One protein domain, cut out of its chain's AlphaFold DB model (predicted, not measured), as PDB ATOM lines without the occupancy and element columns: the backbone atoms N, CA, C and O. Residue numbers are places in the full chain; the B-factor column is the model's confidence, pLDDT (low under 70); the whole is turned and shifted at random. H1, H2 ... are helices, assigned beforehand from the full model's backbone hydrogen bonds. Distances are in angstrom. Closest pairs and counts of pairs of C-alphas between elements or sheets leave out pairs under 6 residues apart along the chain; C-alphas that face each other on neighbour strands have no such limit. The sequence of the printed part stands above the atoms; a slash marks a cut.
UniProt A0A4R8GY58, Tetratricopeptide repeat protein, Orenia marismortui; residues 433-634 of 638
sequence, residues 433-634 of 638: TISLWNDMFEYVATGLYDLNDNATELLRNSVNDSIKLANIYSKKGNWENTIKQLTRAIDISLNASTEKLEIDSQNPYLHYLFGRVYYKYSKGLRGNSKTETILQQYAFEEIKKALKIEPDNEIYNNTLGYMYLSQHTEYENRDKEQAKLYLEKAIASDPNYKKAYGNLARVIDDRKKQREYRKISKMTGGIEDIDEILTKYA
ATOM      1  N   THR A 433       0.997 -51.188  27.280       90.88
ATOM      2  CA  THR A 433       0.545 -50.495  28.509       90.88
ATOM      3  C   THR A 433      -0.935 -50.746  28.785       90.88
ATOM      4  O   THR A 433      -1.300 -51.110  29.898       90.88
ATOM      5  N   ILE A 434      -1.794 -50.633  27.767       90.88
ATOM      6  CA  ILE A 434      -3.237 -50.887  27.896       90.88
ATOM      7  C   ILE A 434      -3.527 -52.329  28.314       90.88
ATOM      8  O   ILE A 434      -4.410 -52.548  29.144       90.88
ATOM      9  N   SER A 435      -2.793 -53.305  27.776       89.88
ATOM     10  CA  SER A 435      -2.925 -54.700  28.198       89.88
ATOM     11  C   SER A 435      -2.603 -54.862  29.682       89.88
ATOM     12  O   SER A 435      -3.388 -55.467  30.404       89.88
ATOM     13  N   LEU A 436      -1.504 -54.269  30.158       86.19
ATOM     14  CA  LEU A 436      -1.127 -54.315  31.572       86.19
ATOM     15  C   LEU A 436      -2.147 -53.618  32.476       86.19
ATOM     16  O   LEU A 436      -2.432 -54.117  33.563       86.19
ATOM     17  N   TRP A 437      -2.729 -52.499  32.030       86.44
ATOM     18  CA  TRP A 437      -3.828 -51.856  32.749       86.44
ATOM     19  C   TRP A 437      -5.023 -52.795  32.912       86.44
ATOM     20  O   TRP A 437      -5.557 -52.910  34.010       86.44
ATOM     21  N   ASN A 438      -5.424 -53.483  31.839       85.38
ATOM     22  CA  ASN A 438      -6.543 -54.423  31.886       85.38
ATOM     23  C   ASN A 438      -6.261 -55.592  32.840       85.38
ATOM     24  O   ASN A 438      -7.118 -55.892  33.668       85.38
ATOM     25  N   ASP A 439      -5.061 -56.182  32.770       81.69
ATOM     26  CA  ASP A 439      -4.629 -57.219  33.713       81.69
ATOM     27  C   ASP A 439      -4.769 -56.712  35.157       81.69
ATOM     28  O   ASP A 439      -5.385 -57.363  35.999       81.69
ATOM     29  N   MET A 440      -4.233 -55.522  35.459       78.50
ATOM     30  CA  MET A 440      -4.292 -54.948  36.807       78.50
ATOM     31  C   MET A 440      -5.730 -54.701  37.284       78.50
ATOM     32  O   MET A 440      -6.024 -54.964  38.448       78.50
ATOM     33  N   PHE A 441      -6.642 -54.252  36.416       77.31
ATOM     34  CA  PHE A 441      -8.052 -54.084  36.786       77.31
ATOM     35  C   PHE A 441      -8.734 -55.411  37.138       77.31
ATOM     36  O   PHE A 441      -9.512 -55.451  38.090       77.31
ATOM     37  N   GLU A 442      -8.425 -56.498  36.426       74.19
ATOM     38  CA  GLU A 442      -8.936 -57.838  36.746       74.19
ATOM     39  C   GLU A 442      -8.441 -58.312  38.124       74.19
ATOM     40  O   GLU A 442      -9.211 -58.824  38.943       74.19
ATOM     41  N   TYR A 443      -7.170 -58.058  38.431       69.38
ATOM     42  CA  TYR A 443      -6.585 -58.372  39.734       69.38
ATOM     43  C   TYR A 443      -7.173 -57.542  40.890       69.38
ATOM     44  O   TYR A 443      -7.400 -58.078  41.976       69.38
ATOM     45  N   VAL A 444      -7.469 -56.256  40.672       68.00
ATOM     46  CA  VAL A 444      -8.173 -55.417  41.663       68.00
ATOM     47  C   VAL A 444      -9.598 -55.925  41.882       68.00
ATOM     48  O   VAL A 444     -10.031 -56.083  43.022       68.00
ATOM     49  N   ALA A 445     -10.320 -56.242  40.806       67.50
ATOM     50  CA  ALA A 445     -11.704 -56.711  40.879       67.50
ATOM     51  C   ALA A 445     -11.854 -58.058  41.613       67.50
ATOM     52  O   ALA A 445     -12.899 -58.326  42.204       67.50
ATOM     53  N   THR A 446     -10.816 -58.898  41.602       65.75
ATOM     54  CA  THR A 446     -10.785 -60.189  42.310       65.75
ATOM     55  C   THR A 446     -10.383 -60.077  43.785       65.75
ATOM     56  O   THR A 446     -10.374 -61.087  44.488       65.75
ATOM     57  N   GLY A 447     -10.085 -58.870  44.284       60.06
ATOM     58  CA  GLY A 447      -9.694 -58.636  45.679       60.06
ATOM     59  C   GLY A 447      -8.295 -59.153  46.031       60.06
ATOM     60  O   GLY A 447      -7.966 -59.267  47.208       60.06
ATOM     61  N   LEU A 448      -7.476 -59.480  45.023       54.97
ATOM     62  CA  LEU A 448      -6.107 -59.977  45.201       54.97
ATOM     63  C   LEU A 448      -5.091 -58.854  45.472       54.97
ATOM     64  O   LEU A 448      -3.956 -59.147  45.842       54.97
ATOM     65  N   TYR A 449      -5.491 -57.588  45.317       56.12
ATOM     66  CA  TYR A 449      -4.669 -56.408  45.589       56.12
ATOM     67  C   TYR A 449      -5.437 -55.370  46.406       56.12
ATOM     68  O   TYR A 449      -6.546 -54.984  46.036       56.12
ATOM     69  N   ASP A 450      -4.805 -54.848  47.458       52.16
ATOM     70  CA  ASP A 450      -5.304 -53.697  48.214       52.16
ATOM     71  C   ASP A 450      -4.760 -52.400  47.587       52.16
ATOM     72  O   ASP A 450      -3.828 -51.770  48.076       52.16
ATOM     73  N   LEU A 451      -5.290 -52.048  46.412       53.94
ATOM     74  CA  LEU A 451      -4.930 -50.827  45.671       53.94
ATOM     75  C   LEU A 451      -5.858 -49.644  46.004       53.94
ATOM     76  O   LEU A 451      -5.917 -48.678  45.243       53.94
ATOM     77  N   ASN A 452      -6.593 -49.714  47.119       54.91
ATOM     78  CA  ASN A 452      -7.688 -48.791  47.437       54.91
ATOM     79  C   ASN A 452      -7.278 -47.308  47.468       54.91
ATOM     80  O   ASN A 452      -8.089 -46.469  47.082       54.91
ATOM     81  N   ASP A 453      -6.027 -46.980  47.802       54.62
ATOM     82  CA  ASP A 453      -5.563 -45.585  47.817       54.62
ATOM     83  C   ASP A 453      -5.098 -45.061  46.436       54.62
ATOM     84  O   ASP A 453      -5.085 -43.852  46.224       54.62
ATOM     85  N   ASN A 454      -4.807 -45.940  45.459       66.12
ATOM     86  CA  ASN A 454      -4.272 -45.565  44.132       66.12
ATOM     87  C   ASN A 454      -5.148 -45.994  42.934       66.12
ATOM     88  O   ASN A 454      -4.824 -45.676  41.788       66.12
ATOM     89  N   ALA A 455      -6.268 -46.693  43.149       70.00
ATOM     90  CA  ALA A 455      -7.120 -47.208  42.069       70.00
ATOM     91  C   ALA A 455      -7.607 -46.107  41.106       70.00
ATOM     92  O   ALA A 455      -7.612 -46.297  39.887       70.00
ATOM     93  N   THR A 456      -7.956 -44.929  41.631       73.75
ATOM     94  CA  THR A 456      -8.366 -43.769  40.824       73.75
ATOM     95  C   THR A 456      -7.236 -43.258  39.927       73.75
ATOM     96  O   THR A 456      -7.485 -42.891  38.778       73.75
ATOM     97  N   GLU A 457      -5.991 -43.265  40.408       77.88
ATOM     98  CA  GLU A 457      -4.826 -42.847  39.622       77.88
ATOM     99  C   GLU A 457      -4.511 -43.851  38.505       77.88
ATOM    100  O   GLU A 457      -4.290 -43.451  37.362       77.88
ATOM    101  N   LEU A 458      -4.594 -45.156  38.789       78.00
ATOM    102  CA  LEU A 458      -4.421 -46.208  37.777       78.00
ATOM    103  C   LEU A 458      -5.487 -46.105  36.672       78.00
ATOM    104  O   LEU A 458      -5.166 -46.173  35.482       78.00
ATOM    105  N   LEU A 459      -6.753 -45.881  37.050       81.81
ATOM    106  CA  LEU A 459      -7.855 -45.655  36.107       81.81
ATOM    107  C   LEU A 459      -7.591 -44.421  35.236       81.81
ATOM    108  O   LEU A 459      -7.694 -44.504  34.011       81.81
ATOM    109  N   ARG A 460      -7.171 -43.305  35.844       84.19
ATOM    110  CA  ARG A 460      -6.812 -42.073  35.128       84.19
ATOM    111  C   ARG A 460      -5.657 -42.294  34.146       84.19
ATOM    112  O   ARG A 460      -5.741 -41.855  33.001       84.19
ATOM    113  N   ASN A 461      -4.612 -43.013  34.549       85.75
ATOM    114  CA  ASN A 461      -3.474 -43.322  33.679       85.75
ATOM    115  C   ASN A 461      -3.884 -44.209  32.495       85.75
ATOM    116  O   ASN A 461      -3.490 -43.942  31.357       85.75
ATOM    117  N   SER A 462      -4.754 -45.194  32.727       89.19
ATOM    118  CA  SER A 462      -5.294 -46.037  31.658       89.19
ATOM    119  C   SER A 462      -6.169 -45.267  30.664       89.19
ATOM    120  O   SER A 462      -6.115 -45.522  29.458       89.19
ATOM    121  N   VAL A 463      -6.966 -44.312  31.152       90.38
ATOM    122  CA  VAL A 463      -7.755 -43.397  30.313       90.38
ATOM    123  C   VAL A 463      -6.834 -42.537  29.450       90.38
ATOM    124  O   VAL A 463      -7.025 -42.467  28.234       90.38
ATOM    125  N   ASN A 464      -5.800 -41.944  30.051       89.94
ATOM    126  CA  ASN A 464      -4.819 -41.124  29.342       89.94
ATOM    127  C   ASN A 464      -4.111 -41.908  28.229       89.94
ATOM    128  O   ASN A 464      -3.964 -41.397  27.118       89.94
ATOM    129  N   ASP A 465      -3.721 -43.159  28.482       91.25
ATOM    130  CA  ASP A 465      -3.110 -44.023  27.465       91.25
ATOM    131  C   ASP A 465      -4.060 -44.320  26.298       91.25
ATOM    132  O   ASP A 465      -3.641 -44.247  25.140       91.25
ATOM    133  N   SER A 466      -5.343 -44.581  26.568       93.75
ATOM    134  CA  SER A 466      -6.346 -44.756  25.510       93.75
ATOM    135  C   SER A 466      -6.550 -43.487  24.681       93.75
ATOM    136  O   SER A 466      -6.623 -43.574  23.456       93.75
ATOM    137  N   ILE A 467      -6.593 -42.304  25.301       93.12
ATOM    138  CA  ILE A 467      -6.725 -41.027  24.577       93.12
ATOM    139  C   ILE A 467      -5.504 -40.780  23.686       93.12
ATOM    140  O   ILE A 467      -5.652 -40.452  22.506       93.12
ATOM    141  N   LYS A 468      -4.291 -40.981  24.216       92.44
ATOM    142  CA  LYS A 468      -3.051 -40.844  23.436       92.44
ATOM    143  C   LYS A 468      -3.032 -41.822  22.264       92.44
ATOM    144  O   LYS A 468      -2.747 -41.422  21.137       92.44
ATOM    145  N   LEU A 469      -3.406 -43.079  22.494       94.25
ATOM    146  CA  LEU A 469      -3.464 -44.083  21.438       94.25
ATOM    147  C   LEU A 469      -4.530 -43.758  20.378       94.25
ATOM    148  O   LEU A 469      -4.274 -43.934  19.187       94.25
ATOM    149  N   ALA A 470      -5.689 -43.223  20.773       94.44
ATOM    150  CA  ALA A 470      -6.689 -42.715  19.836       94.44
ATOM    151  C   ALA A 470      -6.113 -41.596  18.955       94.44
ATOM    152  O   ALA A 470      -6.287 -41.621  17.738       94.44
ATOM    153  N   ASN A 471      -5.374 -40.653  19.547       92.62
ATOM    154  CA  ASN A 471      -4.712 -39.586  18.801       92.62
ATOM    155  C   ASN A 471      -3.697 -40.149  17.791       92.62
ATOM    156  O   ASN A 471      -3.712 -39.745  16.628       92.62
ATOM    157  N   ILE A 472      -2.878 -41.132  18.183       92.12
ATOM    158  CA  ILE A 472      -1.906 -41.774  17.282       92.12
ATOM    159  C   ILE A 472      -2.609 -42.516  16.132       92.12
ATOM    160  O   ILE A 472      -2.255 -42.317  14.969       92.12
ATOM    161  N   TYR A 473      -3.646 -43.312  16.414       93.31
ATOM    162  CA  TYR A 473      -4.434 -43.962  15.361       93.31
ATOM    163  C   TYR A 473      -5.076 -42.946  14.410       93.31
ATOM    164  O   TYR A 473      -5.110 -43.185  13.202       93.31
ATOM    165  N   SER A 474      -5.513 -41.797  14.926       91.56
ATOM    166  CA  SER A 474      -6.085 -40.716  14.122       91.56
ATOM    167  C   SER A 474      -5.062 -40.120  13.145       91.56
ATOM    168  O   SER A 474      -5.387 -39.900  11.980       91.56
ATOM    169  N   LYS A 475      -3.801 -39.942  13.577       90.00
ATOM    170  CA  LYS A 475      -2.688 -39.508  12.709       90.00
ATOM    171  C   LYS A 475      -2.442 -40.527  11.588       90.00
ATOM    172  O   LYS A 475      -2.121 -40.153  10.464       90.00
ATOM    173  N   LYS A 476      -2.662 -41.816  11.874       90.50
ATOM    174  CA  LYS A 476      -2.601 -42.914  10.896       90.50
ATOM    175  C   LYS A 476      -3.879 -43.101  10.063       90.50
ATOM    176  O   LYS A 476      -3.974 -44.069   9.316       90.50
ATOM    177  N   GLY A 477      -4.890 -42.243  10.211       89.31
ATOM    178  CA  GLY A 477      -6.186 -42.426   9.548       89.31
ATOM    179  C   GLY A 477      -6.900 -43.737   9.916       89.31
ATOM    180  O   GLY A 477      -7.812 -44.165   9.213       89.31
ATOM    181  N   ASN A 478      -6.499 -44.401  11.007       92.00
ATOM    182  CA  ASN A 478      -7.136 -45.620  11.492       92.00
ATOM    183  C   ASN A 478      -8.308 -45.249  12.407       92.00
ATOM    184  O   ASN A 478      -8.241 -45.296  13.639       92.00
ATOM    185  N   TRP A 479      -9.387 -44.803  11.777       91.19
ATOM    186  CA  TRP A 479     -10.539 -44.228  12.465       91.19
ATOM    187  C   TRP A 479     -11.331 -45.253  13.282       91.19
ATOM    188  O   TRP A 479     -11.863 -44.909  14.336       91.19
ATOM    189  N   GLU A 480     -11.359 -46.515  12.851       91.62
ATOM    190  CA  GLU A 480     -11.996 -47.606  13.594       91.62
ATOM    191  C   GLU A 480     -11.318 -47.808  14.956       91.62
ATOM    192  O   GLU A 480     -11.968 -47.731  16.003       91.62
ATOM    193  N   ASN A 481      -9.989 -47.961  14.966       93.44
ATOM    194  CA  ASN A 481      -9.243 -48.091  16.216       93.44
ATOM    195  C   ASN A 481      -9.253 -46.799  17.041       93.44
ATOM    196  O   ASN A 481      -9.263 -46.866  18.271       93.44
ATOM    197  N   THR A 482      -9.322 -45.631  16.396       94.31
ATOM    198  CA  THR A 482      -9.518 -44.345  17.086       94.31
ATOM    199  C   THR A 482     -10.804 -44.369  17.914       94.31
ATOM    200  O   THR A 482     -10.767 -44.145  19.123       94.31
ATOM    201  N   ILE A 483     -11.941 -44.715  17.300       93.44
ATOM    202  CA  ILE A 483     -13.236 -44.795  17.993       93.44
ATOM    203  C   ILE A 483     -13.201 -45.844  19.097       93.44
ATOM    204  O   ILE A 483     -13.703 -45.582  20.190       93.44
ATOM    205  N   LYS A 484     -12.601 -47.010  18.839       94.31
ATOM    206  CA  LYS A 484     -12.457 -48.073  19.841       94.31
ATOM    207  C   LYS A 484     -11.757 -47.565  21.105       94.31
ATOM    208  O   LYS A 484     -12.225 -47.831  22.209       94.31
ATOM    209  N   GLN A 485     -10.676 -46.800  20.956       95.19
ATOM    210  CA  GLN A 485      -9.932 -46.262  22.095       95.19
ATOM    211  C   GLN A 485     -10.653 -45.104  22.799       95.19
ATOM    212  O   GLN A 485     -10.649 -45.059  24.026       95.19
ATOM    213  N   LEU A 486     -11.337 -44.220  22.065       94.94
ATOM    214  CA  LEU A 486     -12.173 -43.170  22.670       94.94
ATOM    215  C   LEU A 486     -13.343 -43.762  23.468       94.94
ATOM    216  O   LEU A 486     -13.646 -43.299  24.563       94.94
ATOM    217  N   THR A 487     -13.966 -44.811  22.929       93.12
ATOM    218  CA  THR A 487     -15.037 -45.581  23.580       93.12
ATOM    219  C   THR A 487     -14.525 -46.173  24.893       93.12
ATOM    220  O   THR A 487     -15.087 -45.891  25.945       93.12
ATOM    221  N   ARG A 488     -13.378 -46.871  24.854       92.44
ATOM    222  CA  ARG A 488     -12.725 -47.412  26.055       92.44
ATOM    223  C   ARG A 488     -12.413 -46.328  27.094       92.44
ATOM    224  O   ARG A 488     -12.656 -46.535  28.279       92.44
ATOM    225  N   ALA A 489     -11.868 -45.187  26.671       92.31
ATOM    226  CA  ALA A 489     -11.538 -44.089  27.579       92.31
ATOM    227  C   ALA A 489     -12.788 -43.550  28.297       92.31
ATOM    228  O   ALA A 489     -12.759 -43.334  29.507       92.31
ATOM    229  N   ILE A 490     -13.897 -43.391  27.566       90.62
ATOM    230  CA  ILE A 490     -15.180 -42.951  28.128       90.62
ATOM    231  C   ILE A 490     -15.762 -44.007  29.072       90.62
ATOM    232  O   ILE A 490     -16.192 -43.638  30.161       90.62
ATOM    233  N   ASP A 491     -15.739 -45.294  28.707       88.25
ATOM    234  CA  ASP A 491     -16.217 -46.388  29.569       88.25
ATOM    235  C   ASP A 491     -15.526 -46.376  30.935       88.25
ATOM    236  O   ASP A 491     -16.177 -46.424  31.978       88.25
ATOM    237  N   ILE A 492     -14.195 -46.282  30.934       86.62
ATOM    238  CA  ILE A 492     -13.404 -46.284  32.168       86.62
ATOM    239  C   ILE A 492     -13.652 -45.009  32.963       86.62
ATOM    240  O   ILE A 492     -13.875 -45.082  34.170       86.62
ATOM    241  N   SER A 493     -13.662 -43.850  32.297       85.75
ATOM    242  CA  SER A 493     -13.947 -42.577  32.958       85.75
ATOM    243  C   SER A 493     -15.311 -42.611  33.632       85.75
ATOM    244  O   SER A 493     -15.405 -42.278  34.801       85.75
ATOM    245  N   LEU A 494     -16.365 -43.075  32.960       82.19
ATOM    246  CA  LEU A 494     -17.706 -43.128  33.546       82.19
ATOM    247  C   LEU A 494     -17.791 -44.015  34.794       82.19
ATOM    248  O   LEU A 494     -18.579 -43.714  35.689       82.19
ATOM    249  N   ASN A 495     -16.962 -45.057  34.873       73.56
ATOM    250  CA  ASN A 495     -16.864 -45.916  36.051       73.56
ATOM    251  C   ASN A 495     -16.004 -45.307  37.177       73.56
ATOM    252  O   ASN A 495     -16.199 -45.664  38.336       73.56
ATOM    253  N   ALA A 496     -15.067 -44.408  36.856       70.69
ATOM    254  CA  ALA A 496     -14.074 -43.868  37.792       70.69
ATOM    255  C   ALA A 496     -14.395 -42.446  38.294       70.69
ATOM    256  O   ALA A 496     -14.293 -42.155  39.483       70.69
ATOM    257  N   SER A 497     -14.751 -41.544  37.378       66.44
ATOM    258  CA  SER A 497     -15.010 -40.123  37.612       66.44
ATOM    259  C   SER A 497     -15.747 -39.506  36.417       66.44
ATOM    260  O   SER A 497     -15.321 -39.650  35.272       66.44
ATOM    261  N   THR A 498     -16.784 -38.704  36.652       61.72
ATOM    262  CA  THR A 498     -17.490 -37.960  35.586       61.72
ATOM    263  C   THR A 498     -16.706 -36.748  35.041       61.72
ATOM    264  O   THR A 498     -17.297 -35.843  34.442       61.72
ATOM    265  N   GLU A 499     -15.385 -36.706  35.247       75.62
ATOM    266  CA  GLU A 499     -14.497 -35.661  34.733       75.62
ATOM    267  C   GLU A 499     -14.489 -35.653  33.198       75.62
ATOM    268  O   GLU A 499     -14.623 -36.684  32.533       75.62
ATOM    269  N   LYS A 500     -14.367 -34.455  32.622       80.44
ATOM    270  CA  LYS A 500     -14.240 -34.298  31.177       80.44
ATOM    271  C   LYS A 500     -12.878 -34.817  30.737       80.44
ATOM    272  O   LYS A 500     -11.858 -34.425  31.293       80.44
ATOM    273  N   LEU A 501     -12.868 -35.633  29.691       87.75
ATOM    274  CA  LEU A 501     -11.629 -36.050  29.056       87.75
ATOM    275  C   LEU A 501     -11.177 -34.982  28.066       87.75
ATOM    276  O   LEU A 501     -11.972 -34.470  27.273       87.75
ATOM    277  N   GLU A 502      -9.890 -34.666  28.093       86.00
ATOM    278  CA  GLU A 502      -9.293 -33.709  27.174       86.00
ATOM    279  C   GLU A 502      -8.443 -34.426  26.133       86.00
ATOM    280  O   GLU A 502      -7.686 -35.343  26.443       86.00
ATOM    281  N   ILE A 503      -8.576 -33.992  24.881       85.19
ATOM    282  CA  ILE A 503      -7.706 -34.415  23.792       85.19
ATOM    283  C   ILE A 503      -7.016 -33.179  23.225       85.19
ATOM    284  O   ILE A 503      -7.676 -32.243  22.767       85.19
ATOM    285  N   ASP A 504      -5.689 -33.165  23.308       82.50
ATOM    286  CA  ASP A 504      -4.857 -32.138  22.691       82.50
ATOM    287  C   ASP A 504      -4.481 -32.599  21.281       82.50
ATOM    288  O   ASP A 504      -3.572 -33.407  21.066       82.50
ATOM    289  N   SER A 505      -5.282 -32.177  20.306       85.31
ATOM    290  CA  SER A 505      -5.075 -32.503  18.903       85.31
ATOM    291  C   SER A 505      -5.524 -31.344  18.032       85.31
ATOM    292  O   SER A 505      -6.500 -30.667  18.324       85.31
ATOM    293  N   GLN A 506      -4.824 -31.124  16.924       88.75
ATOM    294  CA  GLN A 506      -5.255 -30.180  15.887       88.75
ATOM    295  C   GLN A 506      -6.057 -30.883  14.781       88.75
ATOM    296  O   GLN A 506      -6.332 -30.293  13.742       88.75
ATOM    297  N   ASN A 507      -6.420 -32.156  14.981       91.00
ATOM    298  CA  ASN A 507      -7.203 -32.932  14.031       91.00
ATOM    299  C   ASN A 507      -8.712 -32.663  14.235       91.00
ATOM    300  O   ASN A 507      -9.287 -33.153  15.215       91.00
ATOM    301  N   PRO A 508      -9.385 -31.930  13.322       92.50
ATOM    302  CA  PRO A 508     -10.805 -31.607  13.471       92.50
ATOM    303  C   PRO A 508     -11.683 -32.861  13.485       92.50
ATOM    304  O   PRO A 508     -12.647 -32.942  14.247       92.50
ATOM    305  N   TYR A 509     -11.317 -33.871  12.695       93.00
ATOM    306  CA  TYR A 509     -12.077 -35.108  12.592       93.00
ATOM    307  C   TYR A 509     -11.967 -35.957  13.864       93.00
ATOM    308  O   TYR A 509     -12.929 -36.614  14.250       93.00
ATOM    309  N   LEU A 510     -10.840 -35.890  14.583       93.88
ATOM    310  CA  LEU A 510     -10.701 -36.534  15.892       93.88
ATOM    311  C   LEU A 510     -11.638 -35.909  16.935       93.88
ATOM    312  O   LEU A 510     -12.349 -36.641  17.621       93.88
ATOM    313  N   HIS A 511     -11.692 -34.574  17.016       94.88
ATOM    314  CA  HIS A 511     -12.654 -33.872  17.876       94.88
ATOM    315  C   HIS A 511     -14.100 -34.209  17.498       94.88
ATOM    316  O   HIS A 511     -14.929 -34.475  18.371       94.88
ATOM    317  N   TYR A 512     -14.397 -34.273  16.196       94.75
ATOM    318  CA  TYR A 512     -15.703 -34.699  15.709       94.75
ATOM    319  C   TYR A 512     -16.047 -36.113  16.191       94.75
ATOM    320  O   TYR A 512     -17.079 -36.306  16.836       94.75
ATOM    321  N   LEU A 513     -15.175 -37.098  15.946       94.12
ATOM    322  CA  LEU A 513     -15.376 -38.478  16.390       94.12
ATOM    323  C   LEU A 513     -15.545 -38.564  17.908       94.12
ATOM    324  O   LEU A 513     -16.431 -39.275  18.377       94.12
ATOM    325  N   PHE A 514     -14.770 -37.802  18.677       94.69
ATOM    326  CA  PHE A 514     -14.888 -37.799  20.130       94.69
ATOM    327  C   PHE A 514     -16.248 -37.287  20.599       94.69
ATOM    328  O   PHE A 514     -16.935 -37.959  21.376       94.69
ATOM    329  N   GLY A 515     -16.706 -36.162  20.042       93.31
ATOM    330  CA  GLY A 515     -18.041 -35.640  20.318       93.31
ATOM    331  C   GLY A 515     -19.149 -36.614  19.906       93.31
ATOM    332  O   GLY A 515     -20.148 -36.780  20.611       93.31
ATOM    333  N   ARG A 516     -18.956 -37.337  18.799       92.81
ATOM    334  CA  ARG A 516     -19.884 -38.372  18.328       92.81
ATOM    335  C   ARG A 516     -19.959 -39.579  19.260       92.81
ATOM    336  O   ARG A 516     -21.067 -40.082  19.469       92.81
ATOM    337  N   VAL A 517     -18.841 -40.022  19.832       93.44
ATOM    338  CA  VAL A 517     -18.830 -41.101  20.831       93.44
ATOM    339  C   VAL A 517     -19.562 -40.646  22.096       93.44
ATOM    340  O   VAL A 517     -20.498 -41.326  22.513       93.44
ATOM    341  N   TYR A 518     -19.265 -39.456  22.630       91.81
ATOM    342  CA  TYR A 518     -20.004 -38.888  23.768       91.81
ATOM    343  C   TYR A 518     -21.519 -38.828  23.532       91.81
ATOM    344  O   TYR A 518     -22.319 -39.222  24.388       91.81
ATOM    345  N   TYR A 519     -21.930 -38.387  22.341       89.50
ATOM    346  CA  TYR A 519     -23.339 -38.337  21.967       89.50
ATOM    347  C   TYR A 519     -23.982 -39.731  21.902       89.50
ATOM    348  O   TYR A 519     -25.125 -39.906  22.323       89.50
ATOM    349  N   LYS A 520     -23.262 -40.740  21.398       89.19
ATOM    350  CA  LYS A 520     -23.747 -42.127  21.359       89.19
ATOM    351  C   LYS A 520     -23.964 -42.679  22.771       89.19
ATOM    352  O   LYS A 520     -25.021 -43.254  23.025       89.19
ATOM    353  N   TYR A 521     -23.021 -42.447  23.684       88.12
ATOM    354  CA  TYR A 521     -23.137 -42.859  25.087       88.12
ATOM    355  C   TYR A 521     -24.326 -42.217  25.787       88.12
ATOM    356  O   TYR A 521     -25.126 -42.917  26.407       88.12
ATOM    357  N   SER A 522     -24.499 -40.899  25.639       86.50
ATOM    358  CA  SER A 522     -25.616 -40.204  26.283       86.50
ATOM    359  C   SER A 522     -26.974 -40.757  25.837       86.50
ATOM    360  O   SER A 522     -27.867 -40.941  26.658       86.50
ATOM    361  N   LYS A 523     -27.120 -41.141  24.558       83.38
ATOM    362  CA  LYS A 523     -28.345 -41.771  24.038       83.38
ATOM    363  C   LYS A 523     -28.634 -43.165  24.590       83.38
ATOM    364  O   LYS A 523     -29.787 -43.588  24.478       83.38
ATOM    365  N   GLY A 524     -27.639 -43.859  25.141       82.19
ATOM    366  CA  GLY A 524     -27.808 -45.146  25.817       82.19
ATOM    367  C   GLY A 524     -28.388 -45.025  27.232       82.19
ATOM    368  O   GLY A 524     -29.024 -45.960  27.703       82.19
ATOM    369  N   LEU A 525     -28.250 -43.863  27.879       77.06
ATOM    370  CA  LEU A 525     -28.604 -43.628  29.288       77.06
ATOM    371  C   LEU A 525     -30.020 -43.050  29.497       77.06
ATOM    372  O   LEU A 525     -30.260 -42.371  30.494       77.06
ATOM    373  N   ARG A 526     -30.951 -43.278  28.554       64.88
ATOM    374  CA  ARG A 526     -32.238 -42.553  28.462       64.88
ATOM    375  C   ARG A 526     -33.009 -42.534  29.783       64.88
ATOM    376  O   ARG A 526     -33.553 -43.558  30.193       64.88
ATOM    377  N   GLY A 527     -33.147 -41.344  30.369       60.78
ATOM    378  CA  GLY A 527     -33.977 -41.131  31.555       60.78
ATOM    379  C   GLY A 527     -33.423 -40.076  32.501       60.78
ATOM    380  O   GLY A 527     -33.144 -40.394  33.647       60.78
ATOM    381  N   ASN A 528     -33.249 -38.839  32.025       64.31
ATOM    382  CA  ASN A 528     -32.962 -37.626  32.808       64.31
ATOM    383  C   ASN A 528     -31.897 -37.789  33.913       64.31
ATOM    384  O   ASN A 528     -32.006 -37.223  35.003       64.31
ATOM    385  N   SER A 529     -30.870 -38.598  33.642       74.81
ATOM    386  CA  SER A 529     -29.733 -38.734  34.543       74.81
ATOM    387  C   SER A 529     -28.811 -37.530  34.355       74.81
ATOM    388  O   SER A 529     -28.550 -37.103  33.232       74.81
ATOM    389  N   LYS A 530     -28.267 -36.988  35.447       82.31
ATOM    390  CA  LYS A 530     -27.268 -35.905  35.409       82.31
ATOM    391  C   LYS A 530     -26.095 -36.229  34.461       82.31
ATOM    392  O   LYS A 530     -25.579 -35.345  33.786       82.31
ATOM    393  N   THR A 531     -25.708 -37.502  34.374       82.50
ATOM    394  CA  THR A 531     -24.656 -38.010  33.479       82.50
ATOM    395  C   THR A 531     -25.022 -37.887  31.998       82.50
ATOM    396  O   THR A 531     -24.162 -37.533  31.197       82.50
ATOM    397  N   GLU A 532     -26.284 -38.129  31.620       83.75
ATOM    398  CA  GLU A 532     -26.757 -37.934  30.241       83.75
ATOM    399  C   GLU A 532     -26.527 -36.484  29.788       83.75
ATOM    400  O   GLU A 532     -25.958 -36.262  28.717       83.75
ATOM    401  N   THR A 533     -26.905 -35.512  30.622       82.56
ATOM    402  CA  THR A 533     -26.742 -34.078  30.342       82.56
ATOM    403  C   THR A 533     -25.272 -33.691  30.180       82.56
ATOM    404  O   THR A 533     -24.909 -33.062  29.185       82.56
ATOM    405  N   ILE A 534     -24.411 -34.139  31.100       85.62
ATOM    406  CA  ILE A 534     -22.964 -33.867  31.064       85.62
ATOM    407  C   ILE A 534     -22.332 -34.422  29.778       85.62
ATOM    408  O   ILE A 534     -21.606 -33.714  29.082       85.62
ATOM    409  N   LEU A 535     -22.646 -35.665  29.400       87.81
ATOM    410  CA  LEU A 535     -22.102 -36.267  28.179       87.81
ATOM    411  C   LEU A 535     -22.590 -35.552  26.911       87.81
ATOM    412  O   LEU A 535     -21.845 -35.448  25.937       87.81
ATOM    413  N   GLN A 536     -23.819 -35.027  26.904       86.06
ATOM    414  CA  GLN A 536     -24.305 -34.197  25.798       86.06
ATOM    415  C   GLN A 536     -23.585 -32.847  25.725       86.06
ATOM    416  O   GLN A 536     -23.291 -32.387  24.619       86.06
ATOM    417  N   GLN A 537     -23.261 -32.237  26.867       87.31
ATOM    418  CA  GLN A 537     -22.444 -31.027  26.913       87.31
ATOM    419  C   GLN A 537     -21.035 -31.291  26.367       87.31
ATOM    420  O   GLN A 537     -20.571 -30.557  25.493       87.31
ATOM    421  N   TYR A 538     -20.378 -32.369  26.802       91.06
ATOM    422  CA  TYR A 538     -19.052 -32.739  26.294       91.06
ATOM    423  C   TYR A 538     -19.076 -33.018  24.793       91.06
ATOM    424  O   TYR A 538     -18.223 -32.508  24.067       91.06
ATOM    425  N   ALA A 539     -20.097 -33.733  24.307       91.44
ATOM    426  CA  ALA A 539     -20.299 -33.923  22.877       91.44
ATOM    427  C   ALA A 539     -20.336 -32.577  22.141       91.44
ATOM    428  O   ALA A 539     -19.620 -32.375  21.165       91.44
ATOM    429  N   PHE A 540     -21.136 -31.636  22.637       90.75
ATOM    430  CA  PHE A 540     -21.343 -30.338  22.010       90.75
ATOM    431  C   PHE A 540     -20.065 -29.492  21.962       90.75
ATOM    432  O   PHE A 540     -19.770 -28.863  20.944       90.75
ATOM    433  N   GLU A 541     -19.287 -29.493  23.042       91.94
ATOM    434  CA  GLU A 541     -18.012 -28.781  23.119       91.94
ATOM    435  C   GLU A 541     -16.967 -29.354  22.152       91.94
ATOM    436  O   GLU A 541     -16.287 -28.583  21.474       91.94
ATOM    437  N   GLU A 542     -16.871 -30.679  22.020       94.62
ATOM    438  CA  GLU A 542     -15.942 -31.312  21.074       94.62
ATOM    439  C   GLU A 542     -16.343 -31.059  19.610       94.62
ATOM    440  O   GLU A 542     -15.489 -30.714  18.791       94.62
ATOM    441  N   ILE A 543     -17.640 -31.088  19.274       94.06
ATOM    442  CA  ILE A 543     -18.099 -30.694  17.927       94.06
ATOM    443  C   ILE A 543     -17.773 -29.218  17.636       94.06
ATOM    444  O   ILE A 543     -17.372 -28.876  16.522       94.06
ATOM    445  N   LYS A 544     -17.885 -28.328  18.631       93.81
ATOM    446  CA  LYS A 544     -17.471 -26.923  18.481       93.81
ATOM    447  C   LYS A 544     -15.966 -26.774  18.253       93.81
ATOM    448  O   LYS A 544     -15.575 -25.913  17.469       93.81
ATOM    449  N   LYS A 545     -15.126 -27.591  18.897       94.88
ATOM    450  CA  LYS A 545     -13.678 -27.612  18.626       94.88
ATOM    451  C   LYS A 545     -13.388 -28.044  17.188       94.88
ATOM    452  O   LYS A 545     -12.623 -27.361  16.515       94.88
ATOM    453  N   ALA A 546     -14.061 -29.087  16.695       94.88
ATOM    454  CA  ALA A 546     -13.948 -29.516  15.298       94.88
ATOM    455  C   ALA A 546     -14.296 -28.377  14.321       94.88
ATOM    456  O   ALA A 546     -13.509 -28.066  13.432       94.88
ATOM    457  N   LEU A 547     -15.415 -27.677  14.547       95.56
ATOM    458  CA  LEU A 547     -15.833 -26.520  13.740       95.56
ATOM    459  C   LEU A 547     -14.922 -25.299  13.876       95.56
ATOM    460  O   LEU A 547     -14.845 -24.488  12.963       95.56
ATOM    461  N   LYS A 548     -14.241 -25.118  15.008       95.94
ATOM    462  CA  LYS A 548     -13.266 -24.031  15.149       95.94
ATOM    463  C   LYS A 548     -12.077 -24.229  14.204       95.94
ATOM    464  O   LYS A 548     -11.532 -23.245  13.716       95.94
ATOM    465  N   ILE A 549     -11.685 -25.482  13.979       94.56
ATOM    466  CA  ILE A 549     -10.576 -25.856  13.096       94.56
ATOM    467  C   ILE A 549     -11.050 -25.922  11.634       94.56
ATOM    468  O   ILE A 549     -10.359 -25.431  10.749       94.56
ATOM    469  N   GLU A 550     -12.243 -26.472  11.385       94.38
ATOM    470  CA  GLU A 550     -12.829 -26.630  10.047       94.38
ATOM    471  C   GLU A 550     -14.273 -26.068  10.003       94.38
ATOM    472  O   GLU A 550     -15.247 -26.821  10.119       94.38
ATOM    473  N   PRO A 551     -14.442 -24.735   9.864       94.62
ATOM    474  CA  PRO A 551     -15.739 -24.062  10.039       94.62
ATOM    475  C   PRO A 551     -16.798 -24.406   8.999       94.62
ATOM    476  O   PRO A 551     -17.992 -24.337   9.297       94.62
ATOM    477  N   ASP A 552     -16.365 -24.776   7.798       93.69
ATOM    478  CA  ASP A 552     -17.241 -25.008   6.653       93.69
ATOM    479  C   ASP A 552     -17.551 -26.495   6.449       93.69
ATOM    480  O   ASP A 552     -18.183 -26.848   5.468       93.69
ATOM    481  N   ASN A 553     -17.168 -27.393   7.361       94.31
ATOM    482  CA  ASN A 553     -17.470 -28.818   7.207       94.31
ATOM    483  C   ASN A 553     -18.982 -29.090   7.350       94.31
ATOM    484  O   ASN A 553     -19.587 -28.798   8.391       94.31
ATOM    485  N   GLU A 554     -19.610 -29.658   6.323       93.31
ATOM    486  CA  GLU A 554     -21.054 -29.884   6.257       93.31
ATOM    487  C   GLU A 554     -21.553 -30.852   7.337       93.31
ATOM    488  O   GLU A 554     -22.629 -30.658   7.910       93.31
ATOM    489  N   ILE A 555     -20.744 -31.858   7.674       93.56
ATOM    490  CA  ILE A 555     -21.092 -32.906   8.633       93.56
ATOM    491  C   ILE A 555     -21.074 -32.336  10.048       93.56
ATOM    492  O   ILE A 555     -22.000 -32.574  10.833       93.56
ATOM    493  N   TYR A 556     -20.044 -31.556  10.383       94.88
ATOM    494  CA  TYR A 556     -19.919 -30.959  11.712       94.88
ATOM    495  C   TYR A 556     -21.013 -29.911  11.932       94.88
ATOM    496  O   TYR A 556     -21.675 -29.917  12.974       94.88
ATOM    497  N   ASN A 557     -21.272 -29.071  10.923       95.31
ATOM    498  CA  ASN A 557     -22.351 -28.086  10.943       95.31
ATOM    499  C   ASN A 557     -23.728 -28.762  11.076       95.31
ATOM    500  O   ASN A 557     -24.530 -28.367  11.924       95.31
ATOM    501  N   ASN A 558     -23.998 -29.836  10.323       94.50
ATOM    502  CA  ASN A 558     -25.250 -30.584  10.465       94.50
ATOM    503  C   ASN A 558     -25.390 -31.222  11.849       94.50
ATOM    504  O   ASN A 558     -26.473 -31.191  12.436       94.50
ATOM    505  N   THR A 559     -24.303 -31.784  12.375       93.44
ATOM    506  CA  THR A 559     -24.286 -32.422  13.693       93.44
ATOM    507  C   THR A 559     -24.601 -31.413  14.786       93.44
ATOM    508  O   THR A 559     -25.513 -31.644  15.579       93.44
ATOM    509  N   LEU A 560     -23.926 -30.262  14.790       92.19
ATOM    510  CA  LEU A 560     -24.180 -29.212  15.769       92.19
ATOM    511  C   LEU A 560     -25.603 -28.645  15.631       92.19
ATOM    512  O   LEU A 560     -26.312 -28.501  16.628       92.19
ATOM    513  N   GLY A 561     -26.060 -28.408  14.397       92.06
ATOM    514  CA  GLY A 561     -27.424 -27.965  14.110       92.06
ATOM    515  C   GLY A 561     -28.490 -28.951  14.601       92.06
ATOM    516  O   GLY A 561     -29.492 -28.544  15.184       92.06
ATOM    517  N   TYR A 562     -28.257 -30.256  14.446       91.06
ATOM    518  CA  TYR A 562     -29.129 -31.297  14.991       91.06
ATOM    519  C   TYR A 562     -29.127 -31.332  16.523       91.06
ATOM    520  O   TYR A 562     -30.179 -31.537  17.134       91.06
ATOM    521  N   MET A 563     -27.973 -31.120  17.160       88.38
ATOM    522  CA  MET A 563     -27.867 -31.099  18.621       88.38
ATOM    523  C   MET A 563     -28.693 -29.965  19.238       88.38
ATOM    524  O   MET A 563     -29.420 -30.231  20.191       88.38
ATOM    525  N   TYR A 564     -28.709 -28.766  18.637       86.94
ATOM    526  CA  TYR A 564     -29.586 -27.659  19.059       86.94
ATOM    527  C   TYR A 564     -31.097 -27.967  18.935       86.94
ATOM    528  O   TYR A 564     -31.922 -27.308  19.570       86.94
ATOM    529  N   LEU A 565     -31.496 -28.979  18.147       81.44
ATOM    530  CA  LEU A 565     -32.895 -29.427  18.022       81.44
ATOM    531  C   LEU A 565     -33.304 -30.510  19.023       81.44
ATOM    532  O   LEU A 565     -34.504 -30.764  19.198       81.44
ATOM    533  N   SER A 566     -32.335 -31.197  19.623       72.62
ATOM    534  CA  SER A 566     -32.572 -32.332  20.515       72.62
ATOM    535  C   SER A 566     -33.177 -31.858  21.844       72.62
ATOM    536  O   SER A 566     -32.725 -30.885  22.425       72.62
ATOM    537  N   GLN A 567     -34.193 -32.562  22.355       60.16
ATOM    538  CA  GLN A 567     -34.924 -32.215  23.592       60.16
ATOM    539  C   GLN A 567     -34.141 -32.457  24.898       60.16
ATOM    540  O   GLN A 567     -34.746 -32.449  25.964       60.16
ATOM    541  N   HIS A 568     -32.852 -32.790  24.831       55.34
ATOM    542  CA  HIS A 568     -32.111 -33.360  25.969       55.34
ATOM    543  C   HIS A 568     -30.827 -32.601  26.319       55.34
ATOM    544  O   HIS A 568     -30.079 -33.042  27.184       55.34
ATOM    545  N   THR A 569     -30.569 -31.468  25.667       52.97
ATOM    546  CA  THR A 569     -29.463 -30.594  26.057       52.97
ATOM    547  C   THR A 569     -29.889 -29.704  27.221       52.97
ATOM    548  O   THR A 569     -31.029 -29.249  27.239       52.97
ATOM    549  N   GLU A 570     -28.965 -29.395  28.134       48.78
ATOM    550  CA  GLU A 570     -29.162 -28.480  29.280       48.78
ATOM    551  C   GLU A 570     -29.624 -27.066  28.871       48.78
ATOM    552  O   GLU A 570     -30.126 -26.292  29.682       48.78
ATOM    553  N   TYR A 571     -29.519 -26.738  27.582       51.44
ATOM    554  CA  TYR A 571     -30.256 -25.643  26.964       51.44
ATOM    555  C   TYR A 571     -31.744 -26.016  26.920       51.44
ATOM    556  O   TYR A 571     -32.237 -26.548  25.926       51.44
ATOM    557  N   GLU A 572     -32.457 -25.739  28.014       45.09
ATOM    558  CA  GLU A 572     -33.887 -26.013  28.242       45.09
ATOM    559  C   GLU A 572     -34.852 -25.442  27.184       45.09
ATOM    560  O   GLU A 572     -36.060 -25.640  27.268       45.09
ATOM    561  N   ASN A 573     -34.360 -24.802  26.126       50.25
ATOM    562  CA  ASN A 573     -35.137 -24.489  24.942       50.25
ATOM    563  C   ASN A 573     -34.352 -24.901  23.702       50.25
ATOM    564  O   ASN A 573     -33.214 -24.478  23.517       50.25
ATOM    565  N   ARG A 574     -34.986 -25.693  22.825       68.25
ATOM    566  CA  ARG A 574     -34.519 -25.915  21.449       68.25
ATOM    567  C   ARG A 574     -34.168 -24.559  20.842       68.25
ATOM    568  O   ARG A 574     -35.081 -23.796  20.517       68.25
ATOM    569  N   ASP A 575     -32.883 -24.267  20.678       84.75
ATOM    570  CA  ASP A 575     -32.448 -23.036  20.032       84.75
ATOM    571  C   ASP A 575     -32.607 -23.219  18.523       84.75
ATOM    572  O   ASP A 575     -31.693 -23.606  17.792       84.75
ATOM    573  N   LYS A 576     -33.848 -23.026  18.070       84.75
ATOM    574  CA  LYS A 576     -34.232 -23.169  16.669       84.75
ATOM    575  C   LYS A 576     -33.443 -22.219  15.770       84.75
ATOM    576  O   LYS A 576     -33.163 -22.587  14.633       84.75
ATOM    577  N   GLU A 577     -33.063 -21.042  16.258       88.50
ATOM    578  CA  GLU A 577     -32.302 -20.075  15.467       88.50
ATOM    579  C   GLU A 577     -30.863 -20.552  15.260       88.50
ATOM    580  O   GLU A 577     -30.392 -20.592  14.122       88.50
ATOM    581  N   GLN A 578     -30.189 -21.024  16.315       90.19
ATOM    582  CA  GLN A 578     -28.863 -21.635  16.171       90.19
ATOM    583  C   GLN A 578     -28.918 -22.909  15.330       90.19
ATOM    584  O   GLN A 578     -28.098 -23.091  14.431       90.19
ATOM    585  N   ALA A 579     -29.911 -23.772  15.558       91.38
ATOM    586  CA  ALA A 579     -30.102 -24.963  14.741       91.38
ATOM    587  C   ALA A 579     -30.220 -24.609  13.255       91.38
ATOM    588  O   ALA A 579     -29.518 -25.185  12.426       91.38
ATOM    589  N   LYS A 580     -31.072 -23.636  12.918       93.19
ATOM    590  CA  LYS A 580     -31.255 -23.155  11.549       93.19
ATOM    591  C   LYS A 580     -29.945 -22.622  10.961       93.19
ATOM    592  O   LYS A 580     -29.588 -23.045   9.868       93.19
ATOM    593  N   LEU A 581     -29.213 -21.783  11.697       94.69
ATOM    594  CA  LEU A 581     -27.935 -21.213  11.260       94.69
ATOM    595  C   LEU A 581     -26.922 -22.293  10.847       94.69
ATOM    596  O   LEU A 581     -26.376 -22.238   9.747       94.69
ATOM    597  N   TYR A 582     -26.665 -23.282  11.708       95.12
ATOM    598  CA  TYR A 582     -25.686 -24.334  11.406       95.12
ATOM    599  C   TYR A 582     -26.174 -25.282  10.300       95.12
ATOM    600  O   TYR A 582     -25.384 -25.729   9.477       95.12
ATOM    601  N   LEU A 583     -27.478 -25.552  10.213       95.69
ATOM    602  CA  LEU A 583     -28.036 -26.370   9.130       95.69
ATOM    603  C   LEU A 583     -27.966 -25.667   7.769       95.69
ATOM    604  O   LEU A 583     -27.678 -26.313   6.764       95.69
ATOM    605  N   GLU A 584     -28.186 -24.352   7.729       95.38
ATOM    606  CA  GLU A 584     -27.995 -23.541   6.524       95.38
ATOM    607  C   GLU A 584     -26.517 -23.497   6.114       95.38
ATOM    608  O   GLU A 584     -26.227 -23.642   4.929       95.38
ATOM    609  N   LYS A 585     -25.580 -23.407   7.070       96.69
ATOM    610  CA  LYS A 585     -24.137 -23.545   6.794       96.69
ATOM    611  C   LYS A 585     -23.772 -24.913   6.221       96.69
ATOM    612  O   LYS A 585     -23.016 -24.978   5.259       96.69
ATOM    613  N   ALA A 586     -24.339 -25.993   6.759       95.81
ATOM    614  CA  ALA A 586     -24.111 -27.338   6.230       95.81
ATOM    615  C   ALA A 586     -24.566 -27.467   4.768       95.81
ATOM    616  O   ALA A 586     -23.844 -28.015   3.943       95.81
ATOM    617  N   ILE A 587     -25.739 -26.913   4.435       95.81
ATOM    618  CA  ILE A 587     -26.268 -26.887   3.062       95.81
ATOM    619  C   ILE A 587     -25.440 -25.971   2.153       95.81
ATOM    620  O   ILE A 587     -25.273 -26.269   0.975       95.81
ATOM    621  N   ALA A 588     -24.954 -24.846   2.675       96.62
ATOM    622  CA  ALA A 588     -24.099 -23.940   1.918       96.62
ATOM    623  C   ALA A 588     -22.762 -24.599   1.548       96.62
ATOM    624  O   ALA A 588     -22.266 -24.364   0.450       96.62
ATOM    625  N   SER A 589     -22.219 -25.431   2.441       95.06
ATOM    626  CA  SER A 589     -21.003 -26.207   2.195       95.06
ATOM    627  C   SER A 589     -21.223 -27.363   1.213       95.06
ATOM    628  O   SER A 589     -20.550 -27.426   0.185       95.06
ATOM    629  N   ASP A 590     -22.226 -28.218   1.454       93.56
ATOM    630  CA  ASP A 590     -22.654 -29.251   0.501       93.56
ATOM    631  C   ASP A 590     -24.163 -29.141   0.204       93.56
ATOM    632  O   ASP A 590     -25.009 -29.667   0.944       93.56
ATOM    633  N   PRO A 591     -24.534 -28.538  -0.943       94.69
ATOM    634  CA  PRO A 591     -25.924 -28.425  -1.373       94.69
ATOM    635  C   PRO A 591     -26.636 -29.762  -1.610       94.69
ATOM    636  O   PRO A 591     -27.864 -29.773  -1.724       94.69
ATOM    637  N   ASN A 592     -25.909 -30.883  -1.687       92.06
ATOM    638  CA  ASN A 592     -26.462 -32.228  -1.838       92.06
ATOM    639  C   ASN A 592     -26.583 -32.987  -0.507       92.06
ATOM    640  O   ASN A 592     -27.071 -34.129  -0.494       92.06
ATOM    641  N   TYR A 593     -26.208 -32.371   0.615       90.88
ATOM    642  CA  TYR A 593     -26.203 -33.005   1.925       90.88
ATOM    643  C   TYR A 593     -27.622 -33.134   2.513       90.88
ATOM    644  O   TYR A 593     -28.136 -32.317   3.282       90.88
ATOM    645  N   LYS A 594     -28.304 -34.215   2.114       92.25
ATOM    646  CA  LYS A 594     -29.739 -34.469   2.364       92.25
ATOM    647  C   LYS A 594     -30.160 -34.376   3.831       92.25
ATOM    648  O   LYS A 594     -31.270 -33.912   4.099       92.25
ATOM    649  N   LYS A 595     -29.313 -34.798   4.778       91.94
ATOM    650  CA  LYS A 595     -29.672 -34.802   6.207       91.94
ATOM    651  C   LYS A 595     -29.842 -33.396   6.770       91.94
ATOM    652  O   LYS A 595     -30.776 -33.196   7.548       91.94
ATOM    653  N   ALA A 596     -29.049 -32.423   6.315       93.50
ATOM    654  CA  ALA A 596     -29.220 -31.037   6.741       93.50
ATOM    655  C   ALA A 596     -30.574 -30.475   6.297       93.50
ATOM    656  O   ALA A 596     -31.275 -29.889   7.116       93.50
ATOM    657  N   TYR A 597     -31.027 -30.755   5.068       94.56
ATOM    658  CA  TYR A 597     -32.380 -30.382   4.627       94.56
ATOM    659  C   TYR A 597     -33.476 -31.028   5.478       94.56
ATOM    660  O   TYR A 597     -34.462 -30.380   5.835       94.56
ATOM    661  N   GLY A 598     -33.315 -32.304   5.831       93.31
ATOM    662  CA  GLY A 598     -34.275 -33.004   6.680       93.31
ATOM    663  C   GLY A 598     -34.362 -32.428   8.085       93.31
ATOM    664  O   GLY A 598     -35.461 -32.252   8.611       93.31
ATOM    665  N   ASN A 599     -33.212 -32.100   8.672       93.12
ATOM    666  CA  ASN A 599     -33.131 -31.426   9.959       93.12
ATOM    667  C   ASN A 599     -33.708 -30.013   9.880       93.12
ATOM    668  O   ASN A 599     -34.533 -29.661  10.718       93.12
ATOM    669  N   LEU A 600     -33.387 -29.249   8.834       92.75
ATOM    670  CA  LEU A 600     -33.861 -27.880   8.624       92.75
ATOM    671  C   LEU A 600     -35.389 -27.831   8.468       92.75
ATOM    672  O   LEU A 600     -36.060 -26.960   9.027       92.75
ATOM    673  N   ALA A 601     -35.975 -28.839   7.816       92.12
ATOM    674  CA  ALA A 601     -37.423 -28.998   7.718       92.12
ATOM    675  C   ALA A 601     -38.128 -29.190   9.079       92.12
ATOM    676  O   ALA A 601     -39.346 -29.012   9.163       92.12
ATOM    677  N   ARG A 602     -37.410 -29.572  10.144       88.38
ATOM    678  CA  ARG A 602     -37.961 -29.683  11.510       88.38
ATOM    679  C   ARG A 602     -38.009 -28.339  12.238       88.38
ATOM    680  O   ARG A 602     -38.685 -28.246  13.260       88.38
ATOM    681  N   VAL A 603     -37.294 -27.337  11.730       89.00
ATOM    682  CA  VAL A 603     -37.071 -26.043  12.394       89.00
ATOM    683  C   VAL A 603     -37.853 -24.919  11.732       89.00
ATOM    684  O   VAL A 603     -38.289 -24.001  12.414       89.00
ATOM    685  N   ILE A 604     -38.043 -25.001  10.414       87.94
ATOM    686  CA  ILE A 604     -38.682 -23.954   9.617       87.94
ATOM    687  C   ILE A 604     -40.206 -23.974   9.754       87.94
ATOM    688  O   ILE A 604     -40.845 -25.010   9.557       87.94
ATOM    689  N   ASP A 605     -40.775 -22.791   9.997       86.75
ATOM    690  CA  ASP A 605     -42.220 -22.583  10.147       86.75
ATOM    691  C   ASP A 605     -42.957 -22.392   8.802       86.75
ATOM    692  O   ASP A 605     -44.160 -22.652   8.700       86.75
ATOM    693  N   ASP A 606     -42.250 -21.995   7.736       92.31
ATOM    694  CA  ASP A 606     -42.811 -21.895   6.382       92.31
ATOM    695  C   ASP A 606     -43.166 -23.290   5.841       92.31
ATOM    696  O   ASP A 606     -42.306 -24.076   5.433       92.31
ATOM    697  N   ARG A 607     -44.470 -23.585   5.791       89.88
ATOM    698  CA  ARG A 607     -45.012 -24.878   5.343       89.88
ATOM    699  C   ARG A 607     -44.633 -25.239   3.906       89.88
ATOM    700  O   ARG A 607     -44.546 -26.429   3.596       89.88
ATOM    701  N   LYS A 608     -44.443 -24.259   3.015       93.06
ATOM    702  CA  LYS A 608     -44.063 -24.515   1.619       93.06
ATOM    703  C   LYS A 608     -42.604 -24.962   1.561       93.06
ATOM    704  O   LYS A 608     -42.336 -26.041   1.031       93.06
ATOM    705  N   LYS A 609     -41.702 -24.203   2.190       90.44
ATOM    706  CA  LYS A 609     -40.272 -24.548   2.291       90.44
ATOM    707  C   LYS A 609     -40.045 -25.849   3.056       90.44
ATOM    708  O   LYS A 609     -39.264 -26.691   2.634       90.44
ATOM    709  N   GLN A 610     -40.795 -26.082   4.132       90.50
ATOM    710  CA  GLN A 610     -40.745 -27.343   4.870       90.50
ATOM    711  C   GLN A 610     -41.058 -28.555   3.973       90.50
ATOM    712  O   GLN A 610     -40.355 -29.564   4.037       90.50
ATOM    713  N   ARG A 611     -42.107 -28.485   3.137       89.69
ATOM    714  CA  ARG A 611     -42.453 -29.569   2.194       89.69
ATOM    715  C   ARG A 611     -41.366 -29.776   1.143       89.69
ATOM    716  O   ARG A 611     -41.058 -30.919   0.815       89.69
ATOM    717  N   GLU A 612     -40.791 -28.689   0.643       92.44
ATOM    718  CA  GLU A 612     -39.679 -28.715  -0.305       92.44
ATOM    719  C   GLU A 612     -38.450 -29.415   0.290       92.44
ATOM    720  O   GLU A 612     -37.977 -30.403  -0.272       92.44
ATOM    721  N   TYR A 613     -38.007 -29.006   1.479       92.56
ATOM    722  CA  TYR A 613     -36.860 -29.613   2.153       92.56
ATOM    723  C   TYR A 613     -37.081 -31.084   2.510       92.56
ATOM    724  O   TYR A 613     -36.174 -31.891   2.317       92.56
ATOM    725  N   ARG A 614     -38.293 -31.483   2.925       90.06
ATOM    726  CA  ARG A 614     -38.625 -32.909   3.129       90.06
ATOM    727  C   ARG A 614     -38.547 -33.725   1.840       90.06
ATOM    728  O   ARG A 614     -38.175 -34.897   1.885       90.06
ATOM    729  N   LYS A 615     -38.909 -33.129   0.699       91.75
ATOM    730  CA  LYS A 615     -38.797 -33.775  -0.615       91.75
ATOM    731  C   LYS A 615     -37.328 -33.941  -1.012       91.75
ATOM    732  O   LYS A 615     -36.945 -35.035  -1.416       91.75
ATOM    733  N   ILE A 616     -36.516 -32.894  -0.844       89.62
ATOM    734  CA  ILE A 616     -35.070 -32.908  -1.128       89.62
ATOM    735  C   ILE A 616     -34.356 -33.935  -0.244       89.62
ATOM    736  O   ILE A 616     -33.604 -34.775  -0.744       89.62
ATOM    737  N   SER A 617     -34.654 -33.941   1.057       90.56
ATOM    738  CA  SER A 617     -34.050 -34.877   2.003       90.56
ATOM    739  C   SER A 617     -34.530 -36.317   1.827       90.56
ATOM    740  O   SER A 617     -33.965 -37.224   2.436       90.56
ATOM    741  N   LYS A 618     -35.580 -36.562   1.029       89.19
ATOM    742  CA  LYS A 618     -36.299 -37.847   0.971       89.19
ATOM    743  C   LYS A 618     -36.738 -38.326   2.363       89.19
ATOM    744  O   LYS A 618     -36.677 -39.512   2.660       89.19
ATOM    745  N   MET A 619     -37.135 -37.389   3.227       74.81
ATOM    746  CA  MET A 619     -37.460 -37.616   4.644       74.81
ATOM    747  C   MET A 619     -36.310 -38.173   5.504       74.81
ATOM    748  O   MET A 619     -36.542 -38.553   6.649       74.81
ATOM    749  N   THR A 620     -35.070 -38.176   5.008       75.44
ATOM    750  CA  THR A 620     -33.894 -38.482   5.835       75.44
ATOM    751  C   THR A 620     -33.544 -37.267   6.690       75.44
ATOM    752  O   THR A 620     -33.613 -36.142   6.207       75.44
ATOM    753  N   GLY A 621     -33.221 -37.477   7.964       80.94
ATOM    754  CA  GLY A 621     -32.801 -36.454   8.925       80.94
ATOM    755  C   GLY A 621     -32.031 -37.116  10.068       80.94
ATOM    756  O   GLY A 621     -31.918 -38.339  10.105       80.94
ATOM    757  N   GLY A 622     -31.510 -36.327  11.001       85.75
ATOM    758  CA  GLY A 622     -30.605 -36.794  12.047       85.75
ATOM    759  C   GLY A 622     -29.138 -36.538  11.722       85.75
ATOM    760  O   GLY A 622     -28.804 -35.697  10.886       85.75
ATOM    761  N   ILE A 623     -28.276 -37.274  12.406       87.19
ATOM    762  CA  ILE A 623     -26.829 -37.309  12.177       87.19
ATOM    763  C   ILE A 623     -26.456 -38.698  11.650       87.19
ATOM    764  O   ILE A 623     -27.202 -39.652  11.859       87.19
ATOM    765  N   GLU A 624     -25.344 -38.814  10.930       83.75
ATOM    766  CA  GLU A 624     -24.755 -40.084  10.471       83.75
ATOM    767  C   GLU A 624     -24.619 -41.088  11.600       83.75
ATOM    768  O   GLU A 624     -24.308 -40.685  12.709       83.75
ATOM    769  N   ASP A 625     -24.765 -42.382  11.330       84.81
ATOM    770  CA  ASP A 625     -24.217 -43.379  12.254       84.81
ATOM    771  C   ASP A 625     -22.679 -43.320  12.215       84.81
ATOM    772  O   ASP A 625     -22.091 -42.906  11.218       84.81
ATOM    773  N   ILE A 626     -22.017 -43.723  13.296       84.19
ATOM    774  CA  ILE A 626     -20.561 -43.849  13.357       84.19
ATOM    775  C   ILE A 626     -20.042 -44.771  12.238       84.19
ATOM    776  O   ILE A 626     -19.035 -44.450  11.613       84.19
ATOM    777  N   ASP A 627     -20.758 -45.843  11.900       82.50
ATOM    778  CA  ASP A 627     -20.347 -46.746  10.813       82.50
ATOM    779  C   ASP A 627     -20.465 -46.077   9.426       82.50
ATOM    780  O   ASP A 627     -19.640 -46.287   8.533       82.50
ATOM    781  N   GLU A 628     -21.458 -45.199   9.248       81.94
ATOM    782  CA  GLU A 628     -21.611 -44.387   8.033       81.94
ATOM    783  C   GLU A 628     -20.506 -43.321   7.939       81.94
ATOM    784  O   GLU A 628     -19.970 -43.080   6.859       81.94
ATOM    785  N   ILE A 629     -20.123 -42.719   9.072       81.75
ATOM    786  CA  ILE A 629     -18.980 -41.799   9.178       81.75
ATOM    787  C   ILE A 629     -17.701 -42.486   8.697       81.75
ATOM    788  O   ILE A 629     -17.021 -41.969   7.811       81.75
ATOM    789  N   LEU A 630     -17.417 -43.675   9.228       82.94
ATOM    790  CA  LEU A 630     -16.218 -44.445   8.903       82.94
ATOM    791  C   LEU A 630     -16.132 -44.844   7.431       82.94
ATOM    792  O   LEU A 630     -15.062 -44.776   6.836       82.94
ATOM    793  N   THR A 631     -17.247 -45.257   6.837       81.06
ATOM    794  CA  THR A 631     -17.254 -45.785   5.466       81.06
ATOM    795  C   THR A 631     -17.289 -44.697   4.401       81.06
ATOM    796  O   THR A 631     -16.732 -44.884   3.319       81.06
ATOM    797  N   LYS A 632     -17.950 -43.568   4.678       77.75
ATOM    798  CA  LYS A 632     -18.242 -42.555   3.659       77.75
ATOM    799  C   LYS A 632     -17.437 -41.268   3.809       77.75
ATOM    800  O   LYS A 632     -17.189 -40.605   2.806       77.75
ATOM    801  N   TYR A 633     -17.062 -40.908   5.033       75.12
ATOM    802  CA  TYR A 633     -16.554 -39.569   5.346       75.12
ATOM    803  C   TYR A 633     -15.204 -39.571   6.063       75.12
ATOM    804  O   TYR A 633     -14.633 -38.506   6.282       75.12
ATOM    805  N   ALA A 634     -14.680 -40.752   6.400       78.31
ATOM    806  CA  ALA A 634     -13.320 -40.916   6.875       78.31
ATOM    807  C   ALA A 634     -12.333 -40.239   5.912       78.31
ATOM    808  O   ALA A 634     -12.267 -40.637   4.743       78.31
TER     809      ALA A 634
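Overview. This is residues 433 to 634 of the 638 residues of the protein "Tetratricopeptide repeat protein" of Orenia marismortui (UniProt A0A4R8GY58). The longest helix, H2, lies in the first part of an elongated run of helices that mostly fold back on one another: H1 and H3 fold against H2 towards one end, H4, H5 and H6 form a bundle in the middle, and H7, H8 and H9 continue to the other end. The chain then turns back, and H10 ends up near H3 and H4. The printed part has 202 residues with ten named helices, H1 to H10 in chain order, and no named strand; the class is all helix. It is compact, with a radius of gyration of the C-alphas of 19.1 A, yet elongated, spanning 68 by 37 by 25 A.

Along the chain. H2, residues 455 to 475, is 30.7 A long and begins at C-alpha 455 at (-7.120, -47.208, 42.069). H1 is residues 433 to 445, beginning at C-alpha 433 at (0.545, -50.495, 28.509), and H3, residues 479 to 496, is 25.6 A long. H4, residues 508 to 524, is 25.0 A long, and H5, residues 530 to 549, 29.6 A. H6 is residues 554 to 563, H7 576 to 589, H8 594 to 600 and H9 607 to 616. H10, residues 626 to 632, ends at C-alpha 632 at (-18.242, -42.555, 3.659).

Arrangement. H2 and H3 form a hairpin at a shallow tilt of 16 degrees, with C-alphas of Ala 470 and Thr 482 closest at 4.3 A. H1 touches H2 with residues 433 to 437 alone, closest at the C-alphas of Trp 437 and Ser 462, 6.1 A. H3 touches H4 with residues 482 to 490 alone, at a steep tilt of 50 degrees; the C-alphas of Thr 487 and Val 517 are closest, at 6.5 A. H4, H5 and H6 are an up and down bundle, each running against the one before; the closest C-alphas of H4 and H5, Gly 515 and Ala 539, are 3.8 A apart. H6 and H7 touch closest at the C-alphas of Glu 554 and Ala 586, 4.0 A. H8 touches H7, with C-alphas of Leu 583 and Ala 596 closest at 5.4 A, and H9, with those of Tyr 597 and Tyr 613 closest at 5.2 A. H10 touches no helix; its Leu 630 C-alpha is 6.7 A from that of Trp 479 in H3. In each of the ten helices every O i to N i+4 pair is within hydrogen-bond range.

Size, cuts and confidence. The C-alphas of Leu 448 and Lys 608, the two farthest apart, are 67.8 A apart. The printed part has no cut. The links H3 to H4 and H6 to H7 are long. The mean pLDDT of the printed part is 85.1; residues 443 to 454, 497 to 498, 526 to 528 and 567 to 574 are under 70.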